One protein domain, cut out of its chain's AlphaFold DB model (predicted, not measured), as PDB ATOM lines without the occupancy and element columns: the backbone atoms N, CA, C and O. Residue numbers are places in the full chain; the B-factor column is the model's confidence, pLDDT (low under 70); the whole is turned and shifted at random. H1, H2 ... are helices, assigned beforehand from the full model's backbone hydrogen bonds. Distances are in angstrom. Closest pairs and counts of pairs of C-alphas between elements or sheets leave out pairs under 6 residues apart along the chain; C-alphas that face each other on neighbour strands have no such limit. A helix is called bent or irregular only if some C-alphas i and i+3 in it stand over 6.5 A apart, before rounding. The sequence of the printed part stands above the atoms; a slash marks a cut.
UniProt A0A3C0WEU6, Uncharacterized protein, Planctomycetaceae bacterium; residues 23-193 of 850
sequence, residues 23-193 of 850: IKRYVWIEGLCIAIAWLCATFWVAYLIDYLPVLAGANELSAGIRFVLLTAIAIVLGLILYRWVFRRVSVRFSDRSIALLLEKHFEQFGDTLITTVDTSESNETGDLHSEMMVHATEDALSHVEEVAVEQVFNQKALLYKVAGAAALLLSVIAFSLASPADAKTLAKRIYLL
ATOM      1  N   ILE A  23     172.579 183.801  91.991       81.19
ATOM      2  CA  ILE A  23     171.170 183.981  91.587       81.19
ATOM      3  C   ILE A  23     170.426 182.651  91.705       81.19
ATOM      4  O   ILE A  23     169.374 182.584  92.343       81.19
ATOM      5  N   LYS A  24     171.003 181.568  91.166       82.12
ATOM      6  CA  LYS A  24     170.413 180.229  91.287       82.12
ATOM      7  C   LYS A  24     170.261 179.818  92.754       82.12
ATOM      8  O   LYS A  24     169.176 179.395  93.134       82.12
ATOM      9  N   ARG A  25     171.289 179.995  93.595       82.00
ATOM     10  CA  ARG A  25     171.205 179.687  95.039       82.00
ATOM     11  C   ARG A  25     170.145 180.521  95.761       82.00
ATOM     12  O   ARG A  25     169.407 179.962  96.562       82.00
ATOM     13  N   TYR A  26     170.034 181.816  95.469       83.88
ATOM     14  CA  TYR A  26     169.022 182.693  96.065       83.88
ATOM     15  C   TYR A  26     167.605 182.212  95.733       83.88
ATOM     16  O   TYR A  26     166.789 182.050  96.636       83.88
ATOM     17  N   VAL A  27     167.334 181.908  94.458       84.69
ATOM     18  CA  VAL A  27     166.038 181.377  94.001       84.69
ATOM     19  C   VAL A  27     165.738 180.012  94.627       84.69
ATOM     20  O   VAL A  27     164.604 179.759  95.030       84.69
ATOM     21  N   TRP A  28     166.749 179.146  94.753       84.81
ATOM     22  CA  TRP A  28     166.620 177.858  95.438       84.81
ATOM     23  C   TRP A  28     166.268 178.019  96.918       84.81
ATOM     24  O   TRP A  28     165.335 177.369  97.380       84.81
ATOM     25  N   ILE A  29     166.969 178.891  97.652       86.06
ATOM     26  CA  ILE A  29     166.701 179.139  99.077       86.06
ATOM     27  C   ILE A  29     165.311 179.756  99.250       86.06
ATOM     28  O   ILE A  29     164.541 179.299 100.088       86.06
ATOM     29  N   GLU A  30     164.955 180.749  98.433       85.25
ATOM     30  CA  GLU A  30     163.637 181.383  98.478       85.25
ATOM     31  C   GLU A  30     162.507 180.373  98.217       85.25
ATOM     32  O   GLU A  30     161.547 180.308  98.987       85.25
ATOM     33  N   GLY A  31     162.628 179.556  97.165       86.31
ATOM     34  CA  GLY A  31     161.633 178.536  96.838       86.31
ATOM     35  C   GLY A  31     161.555 177.416  97.878       86.31
ATOM     36  O   GLY A  31     160.455 176.969  98.203       86.31
ATOM     37  N   LEU A  32     162.691 177.016  98.463       88.19
ATOM     38  CA  LEU A  32     162.736 176.046  99.557       88.19
ATOM     39  C   LEU A  32     162.057 176.591 100.820       88.19
ATOM     40  O   LEU A  32     161.281 175.874 101.443       88.19
ATOM     41  N   CYS A  33     162.274 177.863 101.173       88.81
ATOM     42  CA  CYS A  33     161.591 178.492 102.305       88.81
ATOM     43  C   CYS A  33     160.069 178.515 102.119       88.81
ATOM     44  O   CYS A  33     159.343 178.226 103.068       88.81
ATOM     45  N   ILE A  34     159.576 178.815 100.911       88.25
ATOM     46  CA  ILE A  34     158.134 178.795 100.612       88.25
ATOM     47  C   ILE A  34     157.583 177.363 100.696       88.25
ATOM     48  O   ILE A  34     156.510 177.159 101.260       88.25
ATOM     49  N   ALA A  35     158.316 176.369 100.184       88.50
ATOM     50  CA  ALA A  35     157.921 174.962 100.268       88.50
ATOM     51  C   ALA A  35     157.864 174.453 101.721       88.50
ATOM     52  O   ALA A  35     156.892 173.804 102.104       88.50
ATOM     53  N   ILE A  36     158.861 174.795 102.548       90.81
ATOM     54  CA  ILE A  36     158.882 174.467 103.983       90.81
ATOM     55  C   ILE A  36     157.722 175.159 104.704       90.81
ATOM     56  O   ILE A  36     156.994 174.508 105.450       90.81
ATOM     57  N   ALA A  37     157.507 176.454 104.454       90.75
ATOM     58  CA  ALA A  37     156.406 177.196 105.060       90.75
ATOM     59  C   ALA A  37     155.038 176.591 104.697       90.75
ATOM     60  O   ALA A  37     154.189 176.457 105.576       90.75
ATOM     61  N   TRP A  38     154.845 176.174 103.438       93.12
ATOM     62  CA  TRP A  38     153.641 175.466 102.996       93.12
ATOM     63  C   TRP A  38     153.443 174.156 103.765       93.12
ATOM     64  O   TRP A  38     152.387 173.971 104.362       93.12
ATOM     65  N   LEU A  39     154.461 173.292 103.829       91.44
ATOM     66  CA  LEU A  39     154.356 172.006 104.528       91.44
ATOM     67  C   LEU A  39     154.056 172.178 106.020       91.44
ATOM     68  O   LEU A  39     153.132 171.548 106.537       91.44
ATOM     69  N   CYS A  40     154.766 173.080 106.700       92.19
ATOM     70  CA  CYS A  40     154.527 173.363 108.114       92.19
ATOM     71  C   CYS A  40     153.143 173.982 108.365       92.19
ATOM     72  O   CYS A  40     152.498 173.640 109.351       92.19
ATOM     73  N   ALA A  41     152.648 174.855 107.481       91.25
ATOM     74  CA  ALA A  41     151.291 175.388 107.599       91.25
ATOM     75  C   ALA A  41     150.238 174.286 107.397       91.25
ATOM     76  O   ALA A  41     149.299 174.174 108.186       91.25
ATOM     77  N   THR A  42     150.417 173.427 106.388       91.44
ATOM     78  CA  THR A  42     149.493 172.314 106.124       91.44
ATOM     79  C   THR A  42     149.501 171.261 107.227       91.44
ATOM     80  O   THR A  42     148.457 170.675 107.482       91.44
ATOM     81  N   PHE A  43     150.620 171.071 107.934       91.31
ATOM     82  CA  PHE A  43     150.690 170.223 109.126       91.31
ATOM     83  C   PHE A  43     149.705 170.693 110.206       91.31
ATOM     84  O   PHE A  43     148.905 169.899 110.694       91.31
ATOM     85  N   TRP A  44     149.712 171.990 110.533       91.88
ATOM     86  CA  TRP A  44     148.811 172.557 111.540       91.88
ATOM     87  C   TRP A  44     147.349 172.535 111.105       91.88
ATOM     88  O   TRP A  44     146.473 172.231 111.911       91.88
ATOM     89  N   VAL A  45     147.085 172.817 109.828       90.19
ATOM     90  CA  VAL A  45     145.730 172.739 109.269       90.19
ATOM     91  C   VAL A  45     145.217 171.297 109.297       90.19
ATOM     92  O   VAL A  45     144.102 171.068 109.748       90.19
ATOM     93  N   ALA A  46     146.027 170.319 108.884       88.19
ATOM     94  CA  ALA A  46     145.650 168.908 108.923       88.19
ATOM     95  C   ALA A  46     145.409 168.422 110.360       88.19
ATOM     96  O   ALA A  46     144.418 167.740 110.605       88.19
ATOM     97  N   TYR A  47     146.261 168.825 111.311       89.06
ATOM     98  CA  TYR A  47     146.055 168.547 112.734       89.06
ATOM     99  C   TYR A  47     144.732 169.130 113.240       89.06
ATOM    100  O   TYR A  47     143.945 168.415 113.851       89.06
ATOM    101  N   LEU A  48     144.449 170.403 112.949       88.50
ATOM    102  CA  LEU A  48     143.231 171.065 113.414       88.50
ATOM    103  C   LEU A  48     141.967 170.425 112.821       88.50
ATOM    104  O   LEU A  48     141.008 170.199 113.551       88.50
ATOM    105  N   ILE A  49     141.962 170.123 111.519       87.56
ATOM    106  CA  ILE A  49     140.792 169.538 110.848       87.56
ATOM    107  C   ILE A  49     140.543 168.097 111.326       87.56
ATOM    108  O   ILE A  49     139.386 167.713 111.454       87.56
ATOM    109  N   ASP A  50     141.586 167.307 111.615       86.56
ATOM    110  CA  ASP A  50     141.416 165.917 112.081       86.56
ATOM    111  C   ASP A  50     141.106 165.824 113.587       86.56
ATOM    112  O   ASP A  50     140.302 164.988 113.991       86.56
ATOM    113  N   TYR A  51     141.700 166.686 114.422       85.69
ATOM    114  CA  TYR A  51     141.600 166.598 115.887       85.69
ATOM    115  C   TYR A  51     140.458 167.428 116.504       85.69
ATOM    116  O   TYR A  51     139.886 167.036 117.519       85.69
ATOM    117  N   LEU A  52     140.071 168.569 115.921       84.44
ATOM    118  CA  LEU A  52     138.987 169.398 116.478       84.44
ATOM    119  C   LEU A  52     137.633 168.656 116.530       84.44
ATOM    120  O   LEU A  52     136.975 168.729 117.569       84.44
ATOM    121  N   PRO A  53     137.220 167.884 115.502       83.12
ATOM    122  CA  PRO A  53     135.993 167.088 115.577       83.12
ATOM    123  C   PRO A  53     136.004 166.066 116.727       83.12
ATOM    124  O   PRO A  53     134.977 165.859 117.369       83.12
ATOM    125  N   VAL A  54     137.167 165.488 117.044       82.50
ATOM    126  CA  VAL A  54     137.348 164.513 118.138       82.50
ATOM    127  C   VAL A  54     137.032 165.139 119.495       82.50
ATOM    128  O   VAL A  54     136.300 164.540 120.282       82.50
ATOM    129  N   LEU A  55     137.495 166.369 119.743       77.12
ATOM    130  CA  LEU A  55     137.180 167.129 120.963       77.12
ATOM    131  C   LEU A  55     135.678 167.405 121.126       77.12
ATOM    132  O   LEU A  55     135.197 167.557 122.246       77.12
ATOM    133  N   ALA A  56     134.941 167.470 120.014       74.12
ATOM    134  CA  ALA A  56     133.491 167.639 119.995       74.12
ATOM    135  C   ALA A  56     132.719 166.299 120.004       74.12
ATOM    136  O   ALA A  56     131.499 166.304 119.841       74.12
ATOM    137  N   GLY A  57     133.402 165.157 120.160       66.81
ATOM    138  CA  GLY A  57     132.780 163.826 120.167       66.81
ATOM    139  C   GLY A  57     132.340 163.319 118.783       66.81
ATOM    140  O   GLY A  57     131.494 162.421 118.683       66.81
ATOM    141  N   ALA A  58     132.879 163.894 117.704       76.19
ATOM    142  CA  ALA A  58     132.673 163.427 116.334       76.19
ATOM    143  C   ALA A  58     133.746 162.405 115.904       76.19
ATOM    144  O   ALA A  58     134.804 162.270 116.529       76.19
ATOM    145  N   ASN A  59     133.449 161.677 114.823       77.06
ATOM    146  CA  ASN A  59     134.376 160.733 114.200       77.06
ATOM    147  C   ASN A  59     135.535 161.462 113.508       77.06
ATOM    148  O   ASN A  59     135.388 162.597 113.048       77.06
ATOM    149  N   GLU A  60     136.690 160.802 113.430       83.31
ATOM    150  CA  GLU A  60     137.848 161.328 112.714       83.31
ATOM    151  C   GLU A  60     137.626 161.390 111.187       83.31
ATOM    152  O   GLU A  60     136.714 160.762 110.642       83.31
ATOM    153  N   LEU A  61     138.503 162.096 110.458       84.25
ATOM    154  CA  LEU A  61     138.428 162.144 108.994       84.25
ATOM    155  C   LEU A  61     138.597 160.746 108.384       84.25
ATOM    156  O   LEU A  61     139.557 160.018 108.676       84.25
ATOM    157  N   SER A  62     137.708 160.402 107.450       85.94
ATOM    158  CA  SER A  62     137.813 159.158 106.686       85.94
ATOM    159  C   SER A  62     139.115 159.107 105.878       85.94
ATOM    160  O   SER A  62     139.682 160.139 105.499       85.94
ATOM    161  N   ALA A  63     139.607 157.897 105.597       84.69
ATOM    162  CA  ALA A  63     140.829 157.706 104.813       84.69
ATOM    163  C   ALA A  63     140.736 158.367 103.424       84.69
ATOM    164  O   ALA A  63     141.706 158.959 102.954       84.69
ATOM    165  N   GLY A  64     139.547 158.357 102.806       86.25
ATOM    166  CA  GLY A  64     139.298 159.015 101.521       86.25
ATOM    167  C   GLY A  64     139.481 160.533 101.575       86.25
ATOM    168  O   GLY A  64     140.178 161.098 100.733       86.25
ATOM    169  N   ILE A  65     138.929 161.204 102.593       86.56
ATOM    170  CA  ILE A  65     139.090 162.661 102.747       86.56
ATOM    171  C   ILE A  65     140.556 163.003 103.036       86.56
ATOM    172  O   ILE A  65     141.092 163.952 102.459       86.56
ATOM    173  N   ARG A  66     141.234 162.203 103.869       89.00
ATOM    174  CA  ARG A  66     142.671 162.361 104.144       89.00
ATOM    175  C   ARG A  66     143.522 162.195 102.884       89.00
ATOM    176  O   ARG A  66     144.421 163.001 102.660       89.00
ATOM    177  N   PHE A  67     143.208 161.221 102.030       88.81
ATOM    178  CA  PHE A  67     143.888 161.026 100.747       88.81
ATOM    179  C   PHE A  67     143.712 162.224  99.808       88.81
ATOM    180  O   PHE A  67     144.688 162.699  99.223       88.81
ATOM    181  N   VAL A  68     142.489 162.754  99.696       90.25
ATOM    182  CA  VAL A  68     142.209 163.959  98.898       90.25
ATOM    183  C   VAL A  68     142.973 165.162  99.450       90.25
ATOM    184  O   VAL A  68     143.611 165.882  98.681       90.25
ATOM    185  N   LEU A  69     142.972 165.348 100.774       89.00
ATOM    186  CA  LEU A  69     143.720 166.412 101.444       89.00
ATOM    187  C   LEU A  69     145.227 166.298 101.161       89.00
ATOM    188  O   LEU A  69     145.845 167.276 100.740       89.00
ATOM    189  N   LEU A  70     145.813 165.110 101.327       90.31
ATOM    190  CA  LEU A  70     147.235 164.864 101.077       90.31
ATOM    191  C   LEU A  70     147.598 165.066  99.599       90.31
ATOM    192  O   LEU A  70     148.621 165.679  99.290       90.31
ATOM    193  N   THR A  71     146.732 164.632  98.684       91.19
ATOM    194  CA  THR A  71     146.900 164.847  97.241       91.19
ATOM    195  C   THR A  71     146.855 166.335  96.896       91.19
ATOM    196  O   THR A  71     147.710 166.821  96.158       91.19
ATOM    197  N   ALA A  72     145.921 167.096  97.475       91.69
ATOM    198  CA  ALA A  72     145.846 168.543  97.292       91.69
ATOM    199  C   ALA A  72     147.107 169.252  97.820       91.69
ATOM    200  O   ALA A  72     147.675 170.098  97.123       91.69
ATOM    201  N   ILE A  73     147.595 168.862  99.004       91.12
ATOM    202  CA  ILE A  73     148.848 169.377  99.582       91.12
ATOM    203  C   ILE A  73     150.031 169.088  98.647       91.12
ATOM    204  O   ILE A  73     150.832 169.993  98.386       91.12
ATOM    205  N   ALA A  74     150.119 167.869  98.106       91.06
ATOM    206  CA  ALA A  74     151.175 167.451  97.186       91.06
ATOM    207  C   ALA A  74     151.116 168.190  95.836       91.06
ATOM    208  O   ALA A  74     152.155 168.618  95.331       91.06
ATOM    209  N   ILE A  75     149.921 168.407  95.273       93.62
ATOM    210  CA  ILE A  75     149.732 169.175  94.031       93.62
ATOM    211  C   ILE A  75     150.186 170.623  94.227       93.62
ATOM    212  O   ILE A  75     150.956 171.138  93.413       93.62
ATOM    213  N   VAL A  76     149.753 171.285  95.307       92.31
ATOM    214  CA  VAL A  76     150.157 172.672  95.584       92.31
ATOM    215  C   VAL A  76     151.659 172.759  95.844       92.31
ATOM    216  O   VAL A  76     152.310 173.653  95.302       92.31
ATOM    217  N   LEU A  77     152.238 171.808  96.582       91.44
ATOM    218  CA  LEU A  77     153.688 171.719  96.763       91.44
ATOM    219  C   LEU A  77     154.409 171.580  95.412       91.44
ATOM    220  O   LEU A  77     155.368 172.305  95.150       91.44
ATOM    221  N   GLY A  78     153.921 170.704  94.532       89.94
ATOM    222  CA  GLY A  78     154.444 170.524  93.180       89.94
ATOM    223  C   GLY A  78     154.356 171.801  92.343       89.94
ATOM    224  O   GLY A  78     155.332 172.178  91.695       89.94
ATOM    225  N   LEU A  79     153.237 172.529  92.411       91.00
ATOM    226  CA  LEU A  79     153.062 173.825  91.747       91.00
ATOM    227  C   LEU A  79     154.001 174.900  92.309       91.00
ATOM    228  O   LEU A  79     154.530 175.703  91.536       91.00
ATOM    229  N   ILE A  80     154.233 174.921  93.625       88.69
ATOM    230  CA  ILE A  80     155.186 175.831  94.274       88.69
ATOM    231  C   ILE A  80     156.601 175.528  93.780       88.69
ATOM    232  O   ILE A  80     157.268 176.425  93.259       88.69
ATOM    233  N   LEU A  81     157.040 174.271  93.868       87.75
ATOM    234  CA  LEU A  81     158.367 173.852  93.413       87.75
ATOM    235  C   LEU A  81     158.544 174.103  91.913       87.75
ATOM    236  O   LEU A  81     159.566 174.647  91.497       87.75
ATOM    237  N   TYR A  82     157.531 173.809  91.096       87.50
ATOM    238  CA  TYR A  82     157.570 174.071  89.662       87.50
ATOM    239  C   TYR A  82     157.667 175.570  89.355       87.50
ATOM    240  O   TYR A  82     158.532 175.994  88.587       87.50
ATOM    241  N   ARG A  83     156.808 176.402  89.959       86.88
ATOM    242  CA  ARG A  83     156.709 177.831  89.622       86.88
ATOM    243  C   ARG A  83     157.841 178.672  90.212       86.88
ATOM    244  O   ARG A  83     158.273 179.623  89.558       86.88
ATOM    245  N   TRP A  84     158.304 178.344  91.415       80.75
ATOM    246  CA  TRP A  84     159.271 179.155  92.160       80.75
ATOM    247  C   TRP A  84     160.700 178.624  92.079       80.75
ATOM    248  O   TRP A  84     161.618 179.440  92.049       80.75
ATOM    249  N   VAL A  85     160.897 177.305  91.968       81.88
ATOM    250  CA  VAL A  85     162.231 176.696  91.841       81.88
ATOM    251  C   VAL A  85     162.499 176.311  90.387       81.88
ATOM    252  O   VAL A  85     163.302 176.959  89.720       81.88
ATOM    253  N   PHE A  86     161.797 175.315  89.846       80.75
ATOM    254  CA  PHE A  86     162.152 174.689  88.568       80.75
ATOM    255  C   PHE A  86     162.079 175.654  87.379       80.75
ATOM    256  O   PHE A  86     163.053 175.800  86.638       80.75
ATOM    257  N   ARG A  87     160.958 176.371  87.218       82.12
ATOM    258  CA  ARG A  87     160.759 177.332  86.123       82.12
ATOM    259  C   ARG A  87     161.753 178.487  86.188       82.12
ATOM    260  O   ARG A  87     162.188 178.944  85.141       82.12
ATOM    261  N   ARG A  88     162.106 178.965  87.387       78.12
ATOM    262  CA  ARG A  88     163.024 180.106  87.561       78.12
ATOM    263  C   ARG A  88     164.495 179.711  87.440       78.12
ATOM    264  O   ARG A  88     165.276 180.477  86.891       78.12
ATOM    265  N   VAL A  89     164.870 178.521  87.904       75.38
ATOM    266  CA  VAL A  89     166.248 178.008  87.819       75.38
ATOM    267  C   VAL A  89     166.595 177.541  86.401       75.38
ATOM    268  O   VAL A  89     167.756 177.637  86.001       75.38
ATOM    269  N   SER A  90     165.601 177.076  85.635       73.00
ATOM    270  CA  SER A  90     165.782 176.589  84.257       73.00
ATOM    271  C   SER A  90     165.869 177.701  83.204       73.00
ATOM    272  O   SER A  90     166.128 177.412  82.036       73.00
ATOM    273  N   VAL A  91     165.677 178.970  83.585       75.69
ATOM    274  CA  VAL A  91     165.907 180.106  82.681       75.69
ATOM    275  C   VAL A  91     167.404 180.204  82.379       75.69
ATOM    276  O   VAL A  91     168.232 180.308  83.286       75.69
ATOM    277  N   ARG A  92     167.761 180.176  81.090       69.44
ATOM    278  CA  ARG A  92     169.126 180.460  80.635       69.44
ATOM    279  C   ARG A  92     169.336 181.971  80.675       69.44
ATOM    280  O   ARG A  92     168.809 182.688  79.834       69.44
ATOM    281  N   PHE A  93     170.070 182.449  81.672       69.94
ATOM    282  CA  PHE A  93     170.545 183.829  81.692       69.94
ATOM    283  C   PHE A  93     171.725 183.933  80.724       69.94
ATOM    284  O   PHE A  93     172.779 183.358  81.005       69.94
ATOM    285  N   SER A  94     171.527 184.608  79.587       75.88
ATOM    286  CA  SER A  94     172.632 184.961  78.690       75.88
ATOM    287  C   SER A  94     173.626 185.845  79.429       75.88
ATOM    288  O   SER A  94     173.231 186.616  80.314       75.88
ATOM    289  N   ASP A  95     174.904 185.732  79.075       75.50
ATOM    290  CA  ASP A  95     175.971 186.512  79.701       75.50
ATOM    291  C   ASP A  95     175.697 188.018  79.571       75.50
ATOM    292  O   ASP A  95     175.819 188.754  80.553       75.50
ATOM    293  N   ARG A  96     175.115 188.435  78.439       77.44
ATOM    294  CA  ARG A  96     174.583 189.785  78.202       77.44
ATOM    295  C   ARG A  96     173.577 190.268  79.252       77.44
ATOM    296  O   ARG A  96     173.640 191.404  79.708       77.44
ATOM    297  N   SER A  97     172.629 189.418  79.654       79.31
ATOM    298  CA  SER A  97     171.583 189.803  80.617       79.31
ATOM    299  C   SER A  97     172.139 189.988  82.031       79.31
ATOM    300  O   SER A  97     171.625 190.803  82.796       79.31
ATOM    301  N   ILE A  98     173.170 189.215  82.392       78.19
ATOM    302  CA  ILE A  98     173.856 189.323  83.688       78.19
ATOM    303  C   ILE A  98     174.765 190.556  83.695       78.19
ATOM    304  O   ILE A  98     174.763 191.283  84.687       78.19
ATOM    305  N   ALA A  99     175.466 190.823  82.587       77.31
ATOM    306  CA  ALA A  99     176.258 192.037  82.400       77.31
ATOM    307  C   ALA A  99     175.392 193.299  82.539       77.31
ATOM    308  O   ALA A  99     175.706 194.160  83.354       77.31
ATOM    309  N   LEU A 100     174.228 193.342  81.878       80.81
ATOM    310  CA  LEU A 100     173.279 194.461  81.974       80.81
ATOM    311  C   LEU A 100     172.724 194.652  83.400       80.81
ATOM    312  O   LEU A 100     172.479 195.776  83.840       80.81
ATOM    313  N   LEU A 101     172.517 193.562  84.147       79.75
ATOM    314  CA  LEU A 101     172.074 193.628  85.543       79.75
ATOM    315  C   LEU A 101     173.170 194.211  86.447       79.75
ATOM    316  O   LEU A 101     172.870 195.045  87.302       79.75
ATOM    317  N   LEU A 102     174.421 193.791  86.245       78.62
ATOM    318  CA  LEU A 102     175.581 194.310  86.968       78.62
ATOM    319  C   LEU A 102     175.823 195.791  86.657       78.62
ATOM    320  O   LEU A 102     175.967 196.562  87.599       78.62
ATOM    321  N   GLU A 103     175.767 196.212  85.393       81.38
ATOM    322  CA  GLU A 103     175.927 197.623  84.995       81.38
ATOM    323  C   GLU A 103     174.820 198.521  85.549       81.38
ATOM    324  O   GLU A 103     175.086 199.610  86.049       81.38
ATOM    325  N   LYS A 104     173.568 198.048  85.545       79.38
ATOM    326  CA  LYS A 104     172.449 198.805  86.123       79.38
ATOM    327  C   LYS A 104     172.583 199.001  87.639       79.38
ATOM    328  O   LYS A 104     171.984 199.923  88.187       79.38
ATOM    329  N   HIS A 105     173.284 198.101  88.329       76.81
ATOM    330  CA  HIS A 105     173.474 198.176  89.779       76.81
ATOM    331  C   HIS A 105     174.784 198.869  90.175       76.81
ATOM    332  O   HIS A 105     174.841 199.496  91.230       76.81
ATOM    333  N   PHE A 106     175.810 198.781  89.330       78.62
ATOM    334  CA  PHE A 106     177.122 199.384  89.526       78.62
ATOM    335  C   PHE A 106     177.430 200.314  88.346       78.62
ATOM    336  O   PHE A 106     177.956 199.881  87.323       78.62
ATOM    337  N   GLU A 107     177.145 201.610  88.514       74.75
ATOM    338  CA  GLU A 107     177.371 202.648  87.486       74.75
ATOM    339  C   GLU A 107     178.844 202.754  87.032       74.75
ATOM    340  O   GLU A 107     179.130 203.302  85.973       74.75
ATOM    341  N   GLN A 108     179.777 202.194  87.811       74.75
ATOM    342  CA  GLN A 108     181.226 202.195  87.577       74.75
ATOM    343  C   GLN A 108     181.654 201.493  86.278       74.75
ATOM    344  O   GLN A 108     182.716 201.798  85.752       74.75
ATOM    345  N   PHE A 109     180.842 200.576  85.745       72.69
ATOM    346  CA  PHE A 109     181.171 199.862  84.509       72.69
ATOM    347  C   PHE A 109     180.890 200.661  83.227       72.69
ATOM    348  O   PHE A 109     181.449 200.309  82.196       72.69
ATOM    349  N   GLY A 110     180.060 201.713  83.253       66.81
ATOM    350  CA  GLY A 110     179.891 202.660  82.133       66.81
ATOM    351  C   GLY A 110     179.795 202.056  80.718       66.81
ATOM    352  O   GLY A 110     180.575 202.445  79.854       66.81
ATOM    353  N   ASP A 111     178.886 201.099  80.491       73.12
ATOM    354  CA  ASP A 111     178.675 200.342  79.234       73.12
ATOM    355  C   ASP A 111     179.876 199.490  78.742       73.12
ATOM    356  O   ASP A 111     179.821 198.874  77.671       73.12
ATOM    357  N   THR A 112     180.974 199.400  79.502       76.62
ATOM    358  CA  THR A 112     182.168 198.620  79.113       76.62
ATOM    359  C   THR A 112     181.979 197.111  79.279       76.62
ATOM    360  O   THR A 112     182.515 196.332  78.486       76.62
ATOM    361  N   LEU A 113     181.180 196.666  80.257       76.19
ATOM    362  CA  LEU A 113     180.982 195.248  80.573       76.19
ATOM    363  C   LEU A 113     180.043 194.583  79.557       76.19
ATOM    364  O   LEU A 113     180.333 193.484  79.083       76.19
ATOM    365  N   ILE A 114     178.953 195.255  79.172       78.88
ATOM    366  CA  ILE A 114     178.038 194.785  78.124       78.88
ATOM    367  C   ILE A 114     178.712 194.792  76.755       78.88
ATOM    368  O   ILE A 114     178.581 193.815  76.023       78.88
ATOM    369  N   THR A 115     179.491 195.833  76.441       74.75
ATOM    370  CA  THR A 115     180.227 195.928  75.171       74.75
ATOM    371  C   THR A 115     181.259 194.807  75.056       74.75
ATOM    372  O   THR A 115     181.384 194.180  74.004       74.75
ATOM    373  N   THR A 116     181.942 194.478  76.157       73.88
ATOM    374  CA  THR A 116     182.895 193.360  76.211       73.88
ATOM    375  C   THR A 116     182.214 192.003  75.986       73.88
ATOM    376  O   THR A 116     182.730 191.166  75.242       73.88
ATOM    377  N   VAL A 117     181.036 191.778  76.576       75.06
ATOM    378  CA  VAL A 117     180.289 190.516  76.433       75.06
ATOM    379  C   VAL A 117     179.627 190.381  75.056       75.06
ATOM    380  O   VAL A 117     179.779 189.333  74.427       75.06
ATOM    381  N   ASP A 118     178.965 191.431  74.551       73.75
ATOM    382  CA  ASP A 118     178.296 191.436  73.235       73.75
ATOM    383  C   ASP A 118     179.297 191.176  72.098       73.75
ATOM    384  O   ASP A 118     178.994 190.456  71.141       73.75
ATOM    385  N   THR A 119     180.516 191.707  72.230       67.94
ATOM    386  CA  THR A 119     181.573 191.503  71.231       67.94
ATOM    387  C   THR A 119     182.215 190.115  71.340       67.94
ATOM    388  O   THR A 119     182.630 189.552  70.333       67.94
ATOM    389  N   SER A 120     182.241 189.499  72.531       66.88
ATOM    390  CA  SER A 120     182.719 188.114  72.699       66.88
ATOM    391  C   SER A 120     181.763 187.046  72.139       66.88
ATOM    392  O   SER A 120     182.214 185.968  71.751       66.88
ATOM    393  N   GLU A 121     180.454 187.328  72.071       63.25
ATOM    394  CA  GLU A 121     179.445 186.412  71.509       63.25
ATOM    395  C   GLU A 121     179.278 186.559  69.980       63.25
ATOM    396  O   GLU A 121     178.804 185.631  69.317       63.25
ATOM    397  N   SER A 122     179.668 187.699  69.395       59.25
ATOM    398  CA  SER A 122     179.532 187.987  67.961       59.25
ATOM    399  C   SER A 122     180.816 187.642  67.191       59.25
ATOM    400  O   SER A 122     181.821 188.335  67.240       59.25
ATOM    401  N   ASN A 123     180.780 186.551  66.422       53.47
ATOM    402  CA  ASN A 123     181.930 186.021  65.669       53.47
ATOM    403  C   ASN A 123     182.274 186.812  64.377       53.47
ATOM    404  O   ASN A 123     182.983 186.300  63.507       53.47
ATOM    405  N   GLU A 124     181.754 188.033  64.205       52.75
ATOM    406  CA  GLU A 124     182.009 188.860  63.018       52.75
ATOM    407  C   GLU A 124     183.279 189.700  63.206       52.75
ATOM    408  O   GLU A 124     183.325 190.679  63.947       52.75
ATOM    409  N   THR A 125     184.343 189.296  62.516       48.38
ATOM    410  CA  THR A 125     185.666 189.926  62.561       48.38
ATOM    411  C   THR A 125     185.740 191.094  61.573       48.38
ATOM    412  O   THR A 125     185.986 190.907  60.382       48.38
ATOM    413  N   GLY A 126     185.534 192.316  62.070       52.44
ATOM    414  CA  GLY A 126     185.885 193.556  61.372       52.44
ATOM    415  C   GLY A 126     187.180 194.160  61.928       52.44
ATOM    416  O   GLY A 126     187.269 194.417  63.125       52.44
ATOM    417  N   ASP A 127     188.157 194.442  61.060       50.53
ATOM    418  CA  ASP A 127     189.514 194.943  61.388       50.53
ATOM    419  C   ASP A 127     189.547 196.267  62.195       50.53
ATOM    420  O   ASP A 127     190.569 196.629  62.764       50.53
ATOM    421  N   LEU A 128     188.427 196.998  62.273       51.25
ATOM    422  CA  LEU A 128     188.294 198.254  63.031       51.25
ATOM    423  C   LEU A 128     187.780 198.073  64.473       51.25
ATOM    424  O   LEU A 128     187.805 199.028  65.245       51.25
ATOM    425  N   HIS A 129     187.316 196.881  64.863       55.72
ATOM    426  CA  HIS A 129     186.808 196.622  66.220       55.72
ATOM    427  C   HIS A 129     187.917 196.287  67.239       55.72
ATOM    428  O   HIS A 129     187.683 196.385  68.440       55.72
ATOM    429  N   SER A 130     189.133 195.917  66.814       59.03
ATOM    430  CA  SER A 130     190.125 195.312  67.723       59.03
ATOM    431  C   SER A 130     190.748 196.248  68.756       59.03
ATOM    432  O   SER A 130     191.007 195.802  69.870       59.03
ATOM    433  N   GLU A 131     190.967 197.529  68.447       61.81
ATOM    434  CA  GLU A 131     191.547 198.473  69.423       61.81
ATOM    435  C   GLU A 131     190.529 198.940  70.476       61.81
ATOM    436  O   GLU A 131     190.862 198.993  71.660       61.81
ATOM    437  N   MET A 132     189.274 199.202  70.085       61.62
ATOM    438  CA  MET A 132     188.207 199.549  71.038       61.62
ATOM    439  C   MET A 132     187.884 198.383  71.983       61.62
ATOM    440  O   MET A 132     187.580 198.615  73.153       61.62
ATOM    441  N   MET A 133     188.004 197.137  71.505       63.44
ATOM    442  CA  MET A 133     187.830 195.934  72.324       63.44
ATOM    443  C   MET A 133     188.864 195.834  73.445       63.44
ATOM    444  O   MET A 133     188.490 195.566  74.583       63.44
ATOM    445  N   VAL A 134     190.148 196.059  73.145       66.31
ATOM    446  CA  VAL A 134     191.215 195.945  74.153       66.31
ATOM    447  C   VAL A 134     190.992 196.967  75.267       66.31
ATOM    448  O   VAL A 134     190.965 196.581  76.432       66.31
ATOM    449  N   HIS A 135     190.696 198.224  74.920       67.19
ATOM    450  CA  HIS A 135     190.470 199.273  75.917       67.19
ATOM    451  C   HIS A 135     189.207 199.031  76.762       67.19
ATOM    452  O   HIS A 135     189.253 199.175  77.980       67.19
ATOM    453  N   ALA A 136     188.098 198.597  76.146       65.88
ATOM    454  CA  ALA A 136     186.864 198.273  76.870       65.88
ATOM    455  C   ALA A 136     187.028 197.052  77.794       65.88
ATOM    456  O   ALA A 136     186.522 197.058  78.915       65.88
ATOM    457  N   THR A 137     187.771 196.025  77.358       69.44
ATOM    458  CA  THR A 137     188.065 194.849  78.194       69.44
ATOM    459  C   THR A 137     188.983 195.186  79.369       69.44
ATOM    460  O   THR A 137     188.797 194.650  80.462       69.44
ATOM    461  N   GLU A 138     189.954 196.080  79.171       69.06
ATOM    462  CA  GLU A 138     190.917 196.497  80.194       69.06
ATOM    463  C   GLU A 138     190.259 197.412  81.245       69.06
ATOM    464  O   GLU A 138     190.425 197.181  82.448       69.06
ATOM    465  N   ASP A 139     189.400 198.347  80.814       69.94
ATOM    466  CA  ASP A 139     188.583 199.176  81.711       69.94
ATOM    467  C   ASP A 139     187.581 198.334  82.514       69.94
ATOM    468  O   ASP A 139     187.484 198.497  83.737       69.94
ATOM    469  N   ALA A 140     186.903 197.369  81.879       65.06
ATOM    470  CA  ALA A 140     186.001 196.454  82.576       65.06
ATOM    471  C   ALA A 140     186.746 195.623  83.639       65.06
ATOM    472  O   ALA A 140     186.247 195.453  84.751       65.06
ATOM    473  N   LEU A 141     187.957 195.138  83.338       70.62
ATOM    474  CA  LEU A 141     188.771 194.341  84.265       70.62
ATOM    475  C   LEU A 141     189.295 195.138  85.463       70.62
ATOM    476  O   LEU A 141     189.394 194.570  86.553       70.62
ATOM    477  N   SER A 142     189.600 196.427  85.294       68.31
ATOM    478  CA  SER A 142     190.068 197.277  86.401       68.31
ATOM    479  C   SER A 142     189.015 197.463  87.504       68.31
ATOM    480  O   SER A 142     189.372 197.597  88.671       68.31
ATOM    481  N   HIS A 143     187.726 197.352  87.159       70.06
ATOM    482  CA  HIS A 143     186.603 197.497  88.092       70.06
ATOM    483  C   HIS A 143     186.035 196.151  88.592       70.06
ATOM    484  O   HIS A 143     185.215 196.124  89.508       70.06
ATOM    485  N   VAL A 144     186.483 195.008  88.048       69.94
ATOM    486  CA  VAL A 144     185.995 193.655  88.406       69.94
ATOM    487  C   VAL A 144     186.324 193.254  89.853       69.94
ATOM    488  O   VAL A 144     185.538 192.531  90.472       69.94
ATOM    489  N   GLU A 145     187.455 193.701  90.410       62.19
ATOM    490  CA  GLU A 145     187.868 193.357  91.784       62.19
ATOM    491  C   GLU A 145     187.133 194.172  92.867       62.19
ATOM    492  O   GLU A 145     187.043 193.719  94.009       62.19
ATOM    493  N   GLU A 146     186.533 195.315  92.514       63.84
ATOM    494  CA  GLU A 146     185.827 196.203  93.455       63.84
ATOM    495  C   GLU A 146     184.340 195.846  93.647       63.84
ATOM    496  O   GLU A 146     183.658 196.390  94.521       63.84
ATOM    497  N   VAL A 147     183.816 194.886  92.878       67.75
ATOM    498  CA  VAL A 147     182.385 194.552  92.888       67.75
ATOM    499  C   VAL A 147     182.000 193.636  94.047       67.75
ATOM    500  O   VAL A 147     182.189 192.415  94.022       67.75
ATOM    501  N   ALA A 148     181.319 194.219  95.033       71.00
ATOM    502  CA  ALA A 148     180.616 193.483  96.078       71.00
ATOM    503  C   ALA A 148     179.300 192.895  95.539       71.00
ATOM    504  O   ALA A 148     178.217 193.467  95.693       71.00
ATOM    505  N   VAL A 149     179.387 191.711  94.926       66.00
ATOM    506  CA  VAL A 149     178.255 190.937  94.373       66.00
ATOM    507  C   VAL A 149     177.085 190.784  95.366       66.00
ATOM    508  O   VAL A 149     175.944 190.558  94.964       66.00
ATOM    509  N   GLU A 150     177.335 190.898  96.672       67.88
ATOM    510  CA  GLU A 150     176.343 190.860  97.749       67.88
ATOM    511  C   GLU A 150     175.281 191.970  97.682       67.88
ATOM    512  O   GLU A 150     174.152 191.718  98.110       67.88
ATOM    513  N   GLN A 151     175.618 193.161  97.169       69.94
ATOM    514  CA  GLN A 151     174.741 194.346  97.188       69.94
ATOM    515  C   GLN A 151     173.587 194.256  96.176       69.94
ATOM    516  O   GLN A 151     172.515 194.823  96.395       69.94
ATOM    517  N   VAL A 152     173.761 193.432  95.139       68.06
ATOM    518  CA  VAL A 152     172.765 193.163  94.089       68.06
ATOM    519  C   VAL A 152     171.545 192.398  94.630       68.06
ATOM    520  O   VAL A 152     170.459 192.441  94.048       68.06
ATOM    521  N   PHE A 153     171.686 191.693  95.759       72.25
ATOM    522  CA  PHE A 153     170.643 190.831  96.318       72.25
ATOM    523  C   PHE A 153     169.980 191.453  97.549       72.25
ATOM    524  O   PHE A 153     170.639 191.880  98.494       72.25
ATOM    525  N   ASN A 154     168.645 191.399  97.617       75.56
ATOM    526  CA  ASN A 154     167.916 191.824  98.811       75.56
ATOM    527  C   ASN A 154     168.006 190.753  99.918       75.56
ATOM    528  O   ASN A 154     167.149 189.869 100.041       75.56
ATOM    529  N   GLN A 155     169.072 190.829 100.716       77.06
ATOM    530  CA  GLN A 155     169.354 189.889 101.807       77.06
ATOM    531  C   GLN A 155     168.352 190.008 102.960       77.06
ATOM    532  O   GLN A 155     167.994 188.999 103.560       77.06
ATOM    533  N   LYS A 156     167.838 191.216 103.237       81.81
ATOM    534  CA  LYS A 156     166.841 191.441 104.298       81.81
ATOM    535  C   LYS A 156     165.533 190.709 103.994       81.81
ATOM    536  O   LYS A 156     164.999 190.021 104.857       81.81
ATOM    537  N   ALA A 157     165.047 190.800 102.755       80.81
ATOM    538  CA  ALA A 157     163.836 190.097 102.331       80.81
ATOM    539  C   ALA A 157     163.998 188.566 102.371       80.81
ATOM    540  O   ALA A 157     163.063 187.861 102.751       80.81
ATOM    541  N   LEU A 158     165.182 188.051 102.014       83.31
ATOM    542  CA  LEU A 158     165.485 186.623 102.134       83.31
ATOM    543  C   LEU A 158     165.530 186.189 103.603       83.31
ATOM    544  O   LEU A 158     164.937 185.172 103.951       83.31
ATOM    545  N   LEU A 159     166.163 186.982 104.473       85.56
ATOM    546  CA  LEU A 159     166.281 186.688 105.899       85.56
ATOM    547  C   LEU A 159     164.910 186.594 106.579       85.56
ATOM    548  O   LEU A 159     164.697 185.662 107.344       85.56
ATOM    549  N   TYR A 160     163.958 187.483 106.269       86.38
ATOM    550  CA  TYR A 160     162.595 187.387 106.812       86.38
ATOM    551  C   TYR A 160     161.865 186.112 106.363       86.38
ATOM    552  O   TYR A 160     161.180 185.488 107.170       86.38
ATOM    553  N   LYS A 161     162.031 185.689 105.101       86.81
ATOM    554  CA  LYS A 161     161.445 184.435 104.592       86.81
ATOM    555  C   LYS A 161     162.070 183.209 105.253       86.81
ATOM    556  O   LYS A 161     161.348 182.293 105.637       86.81
ATOM    557  N   VAL A 162     163.392 183.218 105.424       87.81
ATOM    558  CA  VAL A 162     164.130 182.168 106.140       87.81
ATOM    559  C   VAL A 162     163.697 182.119 107.604       87.81
ATOM    560  O   VAL A 162     163.373 181.044 108.094       87.81
ATOM    561  N   ALA A 163     163.621 183.264 108.285       89.00
ATOM    562  CA  ALA A 163     163.192 183.351 109.679       89.00
ATOM    563  C   ALA A 163     161.743 182.880 109.865       89.00
ATOM    564  O   ALA A 163     161.466 182.130 110.795       89.00
ATOM    565  N   GLY A 164     160.828 183.252 108.962       88.75
ATOM    566  CA  GLY A 164     159.437 182.792 108.992       88.75
ATOM    567  C   GLY A 164     159.305 181.283 108.768       88.75
ATOM    568  O   GLY A 164     158.623 180.605 109.534       88.75
ATOM    569  N   ALA A 165     160.003 180.734 107.768       90.44
ATOM    570  CA  ALA A 165     160.031 179.291 107.527       90.44
ATOM    571  C   ALA A 165     160.670 178.529 108.702       90.44
ATOM    572  O   ALA A 165     160.151 177.495 109.115       90.44
ATOM    573  N   ALA A 166     161.751 179.061 109.281       91.19
ATOM    574  CA  ALA A 166     162.403 178.490 110.455       91.19
ATOM    575  C   ALA A 166     161.501 178.538 111.695       91.19
ATOM    576  O   ALA A 166     161.450 177.559 112.429       91.19
ATOM    577  N   ALA A 167     160.751 179.622 111.913       92.38
ATOM    578  CA  ALA A 167     159.796 179.729 113.015       92.38
ATOM    579  C   ALA A 167     158.654 178.707 112.885       92.38
ATOM    580  O   ALA A 167     158.317 178.035 113.859       92.38
ATOM    581  N   LEU A 168     158.100 178.533 111.679       92.12
ATOM    582  CA  LEU A 168     157.085 177.508 111.413       92.12
ATOM    583  C   LEU A 168     157.645 176.096 111.608       92.12
ATOM    584  O   LEU A 168     157.011 175.271 112.263       92.12
ATOM    585  N   LEU A 169     158.849 175.824 111.109       92.50
ATOM    586  CA  LEU A 169     159.505 174.531 111.283       92.50
ATOM    587  C   LEU A 169     159.805 174.249 112.762       92.50
ATOM    588  O   LEU A 169     159.540 173.151 113.248       92.50
ATOM    589  N   LEU A 170     160.267 175.256 113.506       93.62
ATOM    590  CA  LEU A 170     160.510 175.159 114.943       93.62
ATOM    591  C   LEU A 170     159.210 174.934 115.726       93.62
ATOM    592  O   LEU A 170     159.229 174.176 116.689       93.62
ATOM    593  N   SER A 171     158.078 175.499 115.287       93.75
ATOM    594  CA  SER A 171     156.769 175.230 115.901       93.75
ATOM    595  C   SER A 171     156.356 173.758 115.776       93.75
ATOM    596  O   SER A 171     155.893 173.169 116.750       93.75
ATOM    597  N   VAL A 172     156.596 173.134 114.614       91.06
ATOM    598  CA  VAL A 172     156.301 171.711 114.378       91.06
ATOM    599  C   VAL A 172     157.231 170.815 115.203       91.06
ATOM    600  O   VAL A 172     156.771 169.855 115.820       91.06
ATOM    601  N   ILE A 173     158.526 171.149 115.279       91.12
ATOM    602  CA  ILE A 173     159.493 170.414 116.115       91.12
ATOM    603  C   ILE A 173     159.127 170.525 117.598       91.12
ATOM    604  O   ILE A 173     159.113 169.514 118.300       91.12
ATOM    605  N   ALA A 174     158.803 171.729 118.076       92.50
ATOM    606  CA  ALA A 174     158.406 171.956 119.462       92.50
ATOM    607  C   ALA A 174     157.154 171.145 119.829       92.50
ATOM    608  O   ALA A 174     157.135 170.499 120.875       92.50
ATOM    609  N   PHE A 175     156.152 171.103 118.948       90.88
ATOM    610  CA  PHE A 175     154.962 170.268 119.126       90.88
ATOM    611  C   PHE A 175     155.298 168.773 119.176       90.88
ATOM    612  O   PHE A 175     154.854 168.073 120.084       90.88
ATOM    613  N   SER A 176     156.138 168.291 118.255       89.06
ATOM    614  CA  SER A 176     156.547 166.883 118.217       89.06
ATOM    615  C   SER A 176     157.334 166.441 119.455       89.06
ATOM    616  O   SER A 176     157.339 165.251 119.766       89.06
ATOM    617  N   LEU A 177     158.012 167.369 120.138       91.94
ATOM    618  CA  LEU A 177     158.716 167.108 121.396       91.94
ATOM    619  C   LEU A 177     157.792 167.204 122.615       91.94
ATOM    620  O   LEU A 177     157.966 166.439 123.560       91.94
ATOM    621  N   ALA A 178     156.826 168.125 122.601       91.69
ATOM    622  CA  ALA A 178     155.875 168.310 123.696       91.69
ATOM    623  C   ALA A 178     154.849 167.167 123.780       91.69
ATOM    624  O   ALA A 178     154.576 166.673 124.871       91.69
ATOM    625  N   SER A 179     154.335 166.719 122.632       87.19
ATOM    626  CA  SER A 179     153.324 165.661 122.529       87.19
ATOM    627  C   SER A 179     153.760 164.586 121.524       87.19
ATOM    628  O   SER A 179     153.242 164.525 120.403       87.19
ATOM    629  N   PRO A 180     154.716 163.708 121.889       86.06
ATOM    630  CA  PRO A 180     155.249 162.705 120.966       86.06
ATOM    631  C   PRO A 180     154.200 161.672 120.534       86.06
ATOM    632  O   PRO A 180     154.270 161.160 119.416       86.06
ATOM    633  N   ALA A 181     153.217 161.374 121.391       84.56
ATOM    634  CA  ALA A 181     152.115 160.469 121.068       84.56
ATOM    635  C   ALA A 181     151.201 161.063 119.984       84.56
ATOM    636  O   ALA A 181     151.006 160.439 118.945       84.56
ATOM    637  N   ASP A 182     150.736 162.298 120.177       85.25
ATOM    638  CA  ASP A 182     149.848 162.999 119.241       85.25
ATOM    639  C   ASP A 182     150.515 163.230 117.882       85.25
ATOM    640  O   ASP A 182     149.914 162.990 116.835       85.25
ATOM    641  N   ALA A 183     151.791 163.628 117.883       85.69
ATOM    642  CA  ALA A 183     152.565 163.803 116.657       85.69
ATOM    643  C   ALA A 183     152.741 162.480 115.891       85.69
ATOM    644  O   ALA A 183     152.650 162.460 114.660       85.69
ATOM    645  N   LYS A 184     152.947 161.363 116.602       88.00
ATOM    646  CA  LYS A 184     153.032 160.024 116.003       88.00
ATOM    647  C   LYS A 184     151.687 159.587 115.422       88.00
ATOM    648  O   LYS A 184     151.670 159.097 114.292       88.00
ATOM    649  N   THR A 185     150.586 159.786 116.145       86.88
ATOM    650  CA  THR A 185     149.230 159.470 115.667       86.88
ATOM    651  C   THR A 185     148.889 160.294 114.431       86.88
ATOM    652  O   THR A 185     148.504 159.724 113.413       86.88
ATOM    653  N   LEU A 186     149.146 161.606 114.448       87.50
ATOM    654  CA  LEU A 186     148.962 162.471 113.282       87.50
ATOM    655  C   LEU A 186     149.775 161.990 112.079       87.50
ATOM    656  O   LEU A 186     149.256 161.929 110.965       87.50
ATOM    657  N   ALA A 187     151.049 161.640 112.291       87.25
ATOM    658  CA  ALA A 187     151.919 161.203 111.211       87.25
ATOM    659  C   ALA A 187     151.421 159.904 110.570       87.25
ATOM    660  O   ALA A 187     151.324 159.810 109.344       87.25
ATOM    661  N   LYS A 188     151.041 158.928 111.396       89.00
ATOM    662  CA  LYS A 188     150.457 157.673 110.929       89.00
ATOM    663  C   LYS A 188     149.127 157.888 110.206       89.00
ATOM    664  O   LYS A 188     148.921 157.323 109.135       89.00
ATOM    665  N   ARG A 189     148.252 158.738 110.746       88.25
ATOM    666  CA  ARG A 189     146.924 158.995 110.180       88.25
ATOM    667  C   ARG A 189     146.965 159.787 108.880       88.25
ATOM    668  O   ARG A 189     146.313 159.392 107.920       88.25
ATOM    669  N   ILE A 190     147.679 160.908 108.838       86.00
ATOM    670  CA  ILE A 190     147.653 161.827 107.690       86.00
ATOM    671  C   ILE A 190     148.662 161.408 106.624       86.00
ATOM    672  O   ILE A 190     148.300 161.349 105.454       86.00
ATOM    673  N   TYR A 191     149.905 161.092 107.004       85.12
ATOM    674  CA  TYR A 191     150.968 160.816 106.030       85.12
ATOM    675  C   TYR A 191     151.085 159.338 105.651       85.12
ATOM    676  O   TYR A 191     151.409 159.050 104.502       85.12
ATOM    677  N   LEU A 192     150.811 158.405 106.573       86.38
ATOM    678  CA  LEU A 192     150.802 156.962 106.271       86.38
ATOM    679  C   LEU A 192     149.397 156.410 105.969       86.38
ATOM    680  O   LEU A 192     149.280 155.227 105.663       86.38
ATOM    681  N   LEU A 193     148.347 157.238 106.056       84.12
ATOM    682  CA  LEU A 193     146.944 156.839 105.867       84.12
ATOM    683  C   LEU A 193     146.494 155.639 106.727       84.12
ATOM    684  O   LEU A 193     145.582 154.913 106.351       84.12
TER     685      LEU A 193
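Overview. This is residues 23 to 193 of the 850 residues of an uncharacterized protein of Planctomycetaceae bacterium (UniProt A0A3C0WEU6). This is a long, two-part rod: H2, H1 and H7 lie side by side in a row with H1 in the middle, and H8 crosses this row at one end. At the other end a loosely joined head holds the hairpin of H3 and H4 with H5 packed on H4, and residues 122 to 128 stick out from it. The printed part has 171 residues with eight named helices, H1 to H8 in order, and no named strand; its class is all helix. The whole is extended, with a radius of gyration of the C-alphas of 25.7 A and spans of 86 by 29 by 18 A.

Along the chain. Find C-alpha 23 at (171.170, 183.981, 91.587); from there H1, residues 23 to 55, runs 48.0 A to C-alpha 55 at (137.180, 167.129, 120.963). H1 is irregular, but only just: C-alphas 50 and 53 are 6.6 A apart. H2, residues 63 to 89, covers 36.7 A with a kink of 30 degrees near residue 82. H7, residues 155 to 178, covers 33.6 A. H8, residues 180 to 191, ends at C-alpha 191 at (150.968, 160.816, 106.030). Farther off look for H3, residues 95 to 105, H4, residues 112 to 121, H5, residues 130 to 144, 21.2 A long, and short H6, residues 149 to 152.

Arrangement. Start at H1, which forms a hairpin with H2: they touch at a shallow tilt of 13 degrees, opposite ways, closest at the C-alphas of Gly 31 and Trp 84, 5.3 A. With residues 30 to 43 alone H1 touches H7, closest at the C-alphas of Ala 37 and Ala 165, 4.9 A; they run the same way at a shallow tilt of 33 degrees, only just short of steep. H2 and H7 are apart. H8 touches H2 with residues 190 to 191 alone, about perpendicular at 81 degrees; the C-alphas of Arg 66 and Ile 190 are closest, 6.1 A. H7 and H8 only just touch, with 3 pairs of C-alphas within 8 A, and only at the corner; Ser 176 and Ala 183 have the closest C-alphas, 5.3 A. In the head, the hairpin of H3 and H4 has a shallow tilt of 5 degrees, its closest C-alphas those of Ala 99 and Ile 114, 5.4 A. H4 touches H5 at a steep tilt of 56 degrees, closest at the C-alphas of Thr 112 and Ala 136, 5.2 A. H6 is close to H3 but not clearly touching, with the closest C-alphas, those of His 105 and Val 152, 6.6 A apart. Every O i to N i+4 pair is within hydrogen-bond range in H3, H4, H7 and H8; in H1 it is 27 of 29, in H2 20 of 23, in H5 10 of 11, and H6 is too short for such a pair.

Size, cuts and confidence. The two C-alphas farthest apart, those of Gly 57 and Asp 127, are 87.4 A apart. The printed part has no cut, and no link is long. Confidence is low, under 70, in 35 residues, among them 119 to 140 and 149 to 152; the mean pLDDT of the printed part is 80.2.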